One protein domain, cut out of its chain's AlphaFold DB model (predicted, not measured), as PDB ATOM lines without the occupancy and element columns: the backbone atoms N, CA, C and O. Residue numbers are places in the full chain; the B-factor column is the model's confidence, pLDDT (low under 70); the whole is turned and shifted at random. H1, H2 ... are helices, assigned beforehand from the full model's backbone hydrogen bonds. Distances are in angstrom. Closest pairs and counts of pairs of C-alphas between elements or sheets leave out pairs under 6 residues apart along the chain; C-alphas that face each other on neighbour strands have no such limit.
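This is residues 2 to 55 of the 131 residues of the protein "Hypothetical protein" of Rotaria sp. Silwood2 (UniProt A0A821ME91). Two short helices, H1 and H3, sit side by side at one end of the model, while H2 lies alone at the other end, joined to H1 by a short link of 8 residues and to H3 by a long link of 22 residues. Residues 26 to 47, a long stretch with no named element, make the way back from H2 to H3. You read 54 residues, all helix in class, with H1, H2, H3 in chain order and no named strand; under half, 22 residues, are in named helices. The whole is only just compact, close to loose, with a radius of gyration of the C-alphas of 11.9 A and spans of 32 by 23 by 18 A.

Start at H1, residues 3 to 8; it touches H3, residues 48 to 54, closest at the C-alphas of Ile 7 and Pro 49, 5.2 A. They run the same way at a shallow tilt of 28 degrees. H2, residues 17 to 25, is apart from both. In H1, H2 and H3 every O i to N i+4 pair is within hydrogen-bond range.

Find C-alpha 3 at (166.915, 203.893, 151.921), where H1 begins its 8.8 A. H2 runs 12.1 A from C-alpha 17 at (179.878, 197.542, 144.636). H3 covers 9.9 A to C-alpha 54 at (162.470, 209.833, 136.752).

The farthest C-alphas, Asp 26 and Tyr 43, are 34.8 A apart. The printed part has no cut; H1 to H2 is a short link, H2 to H3 a long one. Confidence is under 70 at residue 2 and residues 40 to 44.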
ATOM      1  N   LYS A   2     168.009 204.733 155.933       68.19
ATOM      2  CA  LYS A   2     168.406 205.767 154.949       68.19
ATOM      3  C   LYS A   2     167.835 205.519 153.542       68.19
ATOM      4  O   LYS A   2     167.808 206.426 152.729       68.19
ATOM      5  N   PHE A   3     167.362 204.302 153.259       75.88
ATOM      6  CA  PHE A   3     166.915 203.893 151.921       75.88
ATOM      7  C   PHE A   3     165.660 204.647 151.452       75.88
ATOM      8  O   PHE A   3     165.670 205.243 150.383       75.88
ATOM      9  N   ILE A   4     164.612 204.704 152.285       76.94
ATOM     10  CA  ILE A   4     163.368 205.419 151.943       76.94
ATOM     11  C   ILE A   4     163.613 206.932 151.824       76.94
ATOM     12  O   ILE A   4     163.083 207.569 150.922       76.94
ATOM     13  N   GLU A   5     164.473 207.500 152.677       74.69
ATOM     14  CA  GLU A   5     164.866 208.917 152.617       74.69
ATOM     15  C   GLU A   5     165.561 209.252 151.284       74.69
ATOM     16  O   GLU A   5     165.254 210.267 150.666       74.69
ATOM     17  N   VAL A   6     166.457 208.385 150.799       78.94
ATOM     18  CA  VAL A   6     167.132 208.545 149.495       78.94
ATOM     19  C   VAL A   6     166.130 208.504 148.337       78.94
ATOM     20  O   VAL A   6     166.231 209.323 147.424       78.94
ATOM     21  N   ILE A   7     165.140 207.604 148.395       80.00
ATOM     22  CA  ILE A   7     164.079 207.509 147.380       80.00
ATOM     23  C   ILE A   7     163.233 208.784 147.366       80.00
ATOM     24  O   ILE A   7     163.021 209.342 146.290       80.00
ATOM     25  N   ALA A   8     162.796 209.256 148.540       76.75
ATOM     26  CA  ALA A   8     161.994 210.472 148.682       76.75
ATOM     27  C   ALA A   8     162.737 211.721 148.175       76.75
ATOM     28  O   ALA A   8     162.132 212.599 147.580       76.75
ATOM     29  N   ASN A   9     164.062 211.777 148.345       76.94
ATOM     30  CA  ASN A   9     164.893 212.883 147.859       76.94
ATOM     31  C   ASN A   9     165.280 212.779 146.374       76.94
ATOM     32  O   ASN A   9     166.086 213.583 145.899       76.94
ATOM     33  N   HIS A  10     164.758 211.797 145.630       78.44
ATOM     34  CA  HIS A  10     165.133 211.564 144.231       78.44
ATOM     35  C   HIS A  10     166.662 211.406 144.053       78.44
ATOM     36  O   HIS A  10     167.249 211.848 143.061       78.44
ATOM     37  N   CYS A  11     167.334 210.790 145.031       82.06
ATOM     38  CA  CYS A  11     168.771 210.536 144.997       82.06
ATOM     39  C   CYS A  11     169.074 209.147 144.426       82.06
ATOM     40  O   CYS A  11     168.282 208.215 144.557       82.06
ATOM     41  N   PHE A  12     170.253 208.988 143.818       83.94
ATOM     42  CA  PHE A  12     170.733 207.667 143.415       83.94
ATOM     43  C   PHE A  12     170.919 206.778 144.643       83.94
ATOM     44  O   PHE A  12     171.588 207.164 145.604       83.94
ATOM     45  N   CYS A  13     170.378 205.566 144.577       86.25
ATOM     46  CA  CYS A  13     170.657 204.533 145.559       86.25
ATOM     47  C   CYS A  13     171.552 203.479 144.913       86.25
ATOM     48  O   CYS A  13     171.069 202.656 144.150       86.25
ATOM     49  N   VAL A  14     172.860 203.531 145.169       87.56
ATOM     50  CA  VAL A  14     173.829 202.606 144.562       87.56
ATOM     51  C   VAL A  14     174.277 201.535 145.548       87.56
ATOM     52  O   VAL A  14     174.409 201.781 146.748       87.56
ATOM     53  N   SER A  15     174.542 200.340 145.030       87.50
ATOM     54  CA  SER A  15     175.179 199.260 145.773       87.50
ATOM     55  C   SER A  15     176.595 199.657 146.193       87.50
ATOM     56  O   SER A  15     177.301 200.368 145.473       87.50
ATOM     57  N   TYR A  16     177.068 199.120 147.323       89.19
ATOM     58  CA  TYR A  16     178.454 199.292 147.775       89.19
ATOM     59  C   TYR A  16     179.482 198.832 146.724       89.19
ATOM     60  O   TYR A  16     180.633 199.271 146.746       89.19
ATOM     61  N   ARG A  17     179.066 197.982 145.773       87.56
ATOM     62  CA  ARG A  17     179.878 197.542 144.636       87.56
ATOM     63  C   ARG A  17     180.374 198.705 143.773       87.56
ATOM     64  O   ARG A  17     181.516 198.651 143.322       87.56
ATOM     65  N   TRP A  18     179.579 199.768 143.634       91.88
ATOM     66  CA  TRP A  18     179.964 200.977 142.903       91.88
ATOM     67  C   TRP A  18     181.266 201.581 143.445       91.88
ATOM     68  O   TRP A  18     182.166 201.910 142.678       91.88
ATOM     69  N   LEU A  19     181.412 201.645 144.776       89.25
ATOM     70  CA  LEU A  19     182.617 202.169 145.424       89.25
ATOM     71  C   LEU A  19     183.829 201.258 145.195       89.25
ATOM     72  O   LEU A  19     184.935 201.743 144.974       89.25
ATOM     73  N   ILE A  20     183.625 199.937 145.223       91.00
ATOM     74  CA  ILE A  20     184.701 198.979 144.940       91.00
ATOM     75  C   ILE A  20     185.194 199.150 143.504       91.00
ATOM     76  O   ILE A  20     186.401 199.167 143.275       91.00
ATOM     77  N   ASP A  21     184.282 199.289 142.544       88.94
ATOM     78  CA  ASP A  21     184.646 199.466 141.141       88.94
ATOM     79  C   ASP A  21     185.304 200.833 140.896       88.94
ATOM     80  O   ASP A  21     186.291 200.896 140.165       88.94
ATOM     81  N   TYR A  22     184.849 201.896 141.570       90.12
ATOM     82  CA  TYR A  22     185.511 203.205 141.551       90.12
ATOM     83  C   TYR A  22     186.977 203.108 141.992       90.12
ATOM     84  O   TYR A  22     187.868 203.566 141.280       90.12
ATOM     85  N   ILE A  23     187.234 202.456 143.131       93.44
ATOM     86  CA  ILE A  23     188.590 202.285 143.674       93.44
ATOM     87  C   ILE A  23     189.430 201.375 142.772       93.44
ATOM     88  O   ILE A  23     190.591 201.665 142.503       93.44
ATOM     89  N   LYS A  24     188.859 200.264 142.296       92.62
ATOM     90  CA  LYS A  24     189.579 199.264 141.499       92.62
ATOM     91  C   LYS A  24     190.042 199.813 140.151       92.62
ATOM     92  O   LYS A  24     191.121 199.445 139.692       92.62
ATOM     93  N   TYR A  25     189.209 200.615 139.494       91.62
ATOM     94  CA  TYR A  25     189.496 201.150 138.162       91.62
ATOM     95  C   TYR A  25     190.036 202.584 138.184       91.62
ATOM     96  O   TYR A  25     190.290 203.123 137.109       91.62
ATOM     97  N   ASP A  26     190.180 203.178 139.373       93.00
ATOM     98  CA  ASP A  26     190.628 204.557 139.605       93.00
ATOM     99  C   ASP A  26     189.930 205.577 138.688       93.00
ATOM    100  O   ASP A  26     190.539 206.431 138.044       93.00
ATOM    101  N   ARG A  27     188.609 205.426 138.546       89.19
ATOM    102  CA  ARG A  27     187.785 206.279 137.682       89.19
ATOM    103  C   ARG A  27     186.342 206.323 138.153       89.19
ATOM    104  O   ARG A  27     185.840 205.368 138.740       89.19
ATOM    105  N   MET A  28     185.645 207.400 137.793       87.50
ATOM    106  CA  MET A  28     184.187 207.482 137.910       87.50
ATOM    107  C   MET A  28     183.530 206.315 137.159       87.50
ATOM    108  O   MET A  28     183.780 206.109 135.969       87.50
ATOM    109  N   VAL A  29     182.699 205.549 137.865       87.44
ATOM    110  CA  VAL A  29     181.909 204.437 137.319       87.44
ATOM    111  C   VAL A  29     180.468 204.904 137.164       87.44
ATOM    112  O   VAL A  29     179.981 205.685 137.979       87.44
ATOM    113  N   ASP A  30     179.778 204.439 136.125       86.06
ATOM    114  CA  ASP A  30     178.366 204.761 135.934       86.06
ATOM    115  C   ASP A  30     177.530 204.302 137.141       86.06
ATOM    116  O   ASP A  30     177.601 203.149 137.583       86.06
ATOM    117  N   ASN A  31     176.739 205.232 137.676       84.88
ATOM    118  CA  ASN A  31     175.841 204.994 138.798       84.88
ATOM    119  C   ASN A  31     174.720 204.027 138.406       84.88
ATOM    120  O   ASN A  31     174.321 203.207 139.229       84.88
ATOM    121  N   GLY A  32     174.228 204.105 137.161       81.75
ATOM    122  CA  GLY A  32     173.085 203.314 136.698       81.75
ATOM    123  C   GLY A  32     173.357 201.810 136.709       81.75
ATOM    124  O   GLY A  32     172.500 201.033 137.110       81.75
ATOM    125  N   ALA A  33     174.580 201.402 136.363       81.50
ATOM    126  CA  ALA A  33     174.986 199.996 136.350       81.50
ATOM    127  C   ALA A  33     175.032 199.340 137.744       81.50
ATOM    128  O   ALA A  33     175.075 198.118 137.844       81.50
ATOM    129  N   ASN A  34     175.061 200.141 138.812       82.94
ATOM    130  CA  ASN A  34     175.128 199.667 140.194       82.94
ATOM    131  C   ASN A  34     173.950 200.174 141.041       82.94
ATOM    132  O   ASN A  34     174.026 200.136 142.272       82.94
ATOM    133  N   GLU A  35     172.898 200.699 140.416       86.81
ATOM    134  CA  GLU A  35     171.718 201.174 141.130       86.81
ATOM    135  C   GLU A  35     170.968 199.996 141.769       86.81
ATOM    136  O   GLU A  35     170.877 198.906 141.209       86.81
ATOM    137  N   ILE A  36     170.471 200.203 142.984       85.62
ATOM    138  CA  ILE A  36     169.683 199.218 143.718       85.62
ATOM    139  C   ILE A  36     168.261 199.237 143.162       85.62
ATOM    140  O   ILE A  36     167.600 200.275 143.168       85.62
ATOM    141  N   GLU A  37     167.778 198.079 142.727       80.31
ATOM    142  CA  GLU A  37     166.461 197.960 142.094       80.31
ATOM    143  C   GLU A  37     165.326 197.650 143.088       80.31
ATOM    144  O   GLU A  37     164.172 198.028 142.863       80.31
ATOM    145  N   ALA A  38     165.640 196.974 144.198       73.69
ATOM    146  CA  ALA A  38     164.681 196.531 145.211       73.69
ATOM    147  C   ALA A  38     165.331 196.361 146.593       73.69
ATOM    148  O   ALA A  38     166.556 196.337 146.723       73.69
ATOM    149  N   ASN A  39     164.494 196.256 147.627       74.81
ATOM    150  CA  ASN A  39     164.911 195.878 148.977       74.81
ATOM    151  C   ASN A  39     164.637 194.381 149.242       74.81
ATOM    152  O   ASN A  39     163.960 193.718 148.463       74.81
ATOM    153  N   ASP A  40     165.111 193.865 150.378       69.56
ATOM    154  CA  ASP A  40     164.956 192.447 150.752       69.56
ATOM    155  C   ASP A  40     163.499 192.014 151.021       69.56
ATOM    156  O   ASP A  40     163.226 190.825 151.177       69.56
ATOM    157  N   THR A  41     162.559 192.960 151.127       68.94
ATOM    158  CA  THR A  41     161.133 192.672 151.358       68.94
ATOM    159  C   THR A  41     160.330 192.538 150.068       68.94
ATOM    160  O   THR A  41     159.234 191.976 150.091       68.94
ATOM    161  N   ASP A  42     160.869 193.012 148.947       64.62
ATOM    162  CA  ASP A  42     160.210 192.958 147.653       64.62
ATOM    163  C   ASP A  42     160.605 191.667 146.923       64.62
ATOM    164  O   ASP A  42     161.762 191.441 146.579       64.62
ATOM    165  N   TYR A  43     159.624 190.805 146.639       54.84
ATOM    166  CA  TYR A  43     159.842 189.556 145.887       54.84
ATOM    167  C   TYR A  43     160.285 189.785 144.426       54.84
ATOM    168  O   TYR A  43     160.749 188.851 143.769       54.84
ATOM    169  N   HIS A  44     160.139 191.010 143.909       64.38
ATOM    170  CA  HIS A  44     160.444 191.381 142.528       64.38
ATOM    171  C   HIS A  44     161.095 192.766 142.447       64.38
ATOM    172  O   HIS A  44     160.727 193.670 143.194       64.38
ATOM    173  N   SER A  45     162.011 192.933 141.486       70.50
ATOM    174  CA  SER A  45     162.575 194.236 141.113       70.50
ATOM    175  C   SER A  45     161.450 195.192 140.697       70.50
ATOM    176  O   SER A  45     160.668 194.877 139.799       70.50
ATOM    177  N   GLN A  46     161.323 196.326 141.395       71.00
ATOM    178  CA  GLN A  46     160.290 197.339 141.124       71.00
ATOM    179  C   GLN A  46     160.862 198.660 140.599       71.00
ATOM    180  O   GLN A  46     160.100 199.601 140.354       71.00
ATOM    181  N   ASP A  47     162.191 198.748 140.450       78.06
ATOM    182  CA  ASP A  47     162.912 199.954 140.033       78.06
ATOM    183  C   ASP A  47     162.504 201.201 140.842       78.06
ATOM    184  O   ASP A  47     162.532 202.323 140.341       78.06
ATOM    185  N   GLY A  48     162.098 201.033 142.106       80.56
ATOM    186  CA  GLY A  48     161.533 202.105 142.935       80.56
ATOM    187  C   GLY A  48     162.426 203.355 143.017       80.56
ATOM    188  O   GLY A  48     161.943 204.453 142.727       80.56
ATOM    189  N   PRO A  49     163.729 203.214 143.332       83.00
ATOM    190  CA  PRO A  49     164.671 204.334 143.333       83.00
ATOM    191  C   PRO A  49     164.817 205.003 141.962       83.00
ATOM    192  O   PRO A  49     164.769 206.225 141.849       83.00
ATOM    193  N   LYS A  50     164.920 204.215 140.893       85.62
ATOM    194  CA  LYS A  50     165.040 204.734 139.526       85.62
ATOM    195  C   LYS A  50     163.780 205.489 139.098       85.62
ATOM    196  O   LYS A  50     163.870 206.574 138.524       85.62
ATOM    197  N   ARG A  51     162.605 204.943 139.427       81.06
ATOM    198  CA  ARG A  51     161.303 205.570 139.193       81.06
ATOM    199  C   ARG A  51     161.202 206.892 139.926       81.06
ATOM    200  O   ARG A  51     160.821 207.863 139.283       81.06
ATOM    201  N   SER A  52     161.589 206.968 141.203       80.75
ATOM    202  CA  SER A  52     161.534 208.243 141.920       80.75
ATOM    203  C   SER A  52     162.372 209.298 141.203       80.75
ATOM    204  O   SER A  52     161.845 210.349 140.867       80.75
ATOM    205  N   ARG A  53     163.611 208.998 140.799       82.94
ATOM    206  CA  ARG A  53     164.462 209.943 140.044       82.94
ATOM    207  C   ARG A  53     163.911 210.371 138.683       82.94
ATOM    208  O   ARG A  53     164.273 211.441 138.208       82.94
ATOM    209  N   SER A  54     163.093 209.532 138.048       79.88
ATOM    210  CA  SER A  54     162.470 209.833 136.752       79.88
ATOM    211  C   SER A  54     161.218 210.703 136.854       79.88
ATOM    212  O   SER A  54     160.779 211.255 135.849       79.88
ATOM    213  N   ILE A  55     160.635 210.815 138.049       72.69
ATOM    214  CA  ILE A  55     159.514 211.712 138.285       72.69
ATOM    215  C   ILE A  55     160.060 213.140 138.291       72.69
ATOM    216  O   ILE A  55     160.967 213.463 139.064       72.69
TER     217      ILE A  55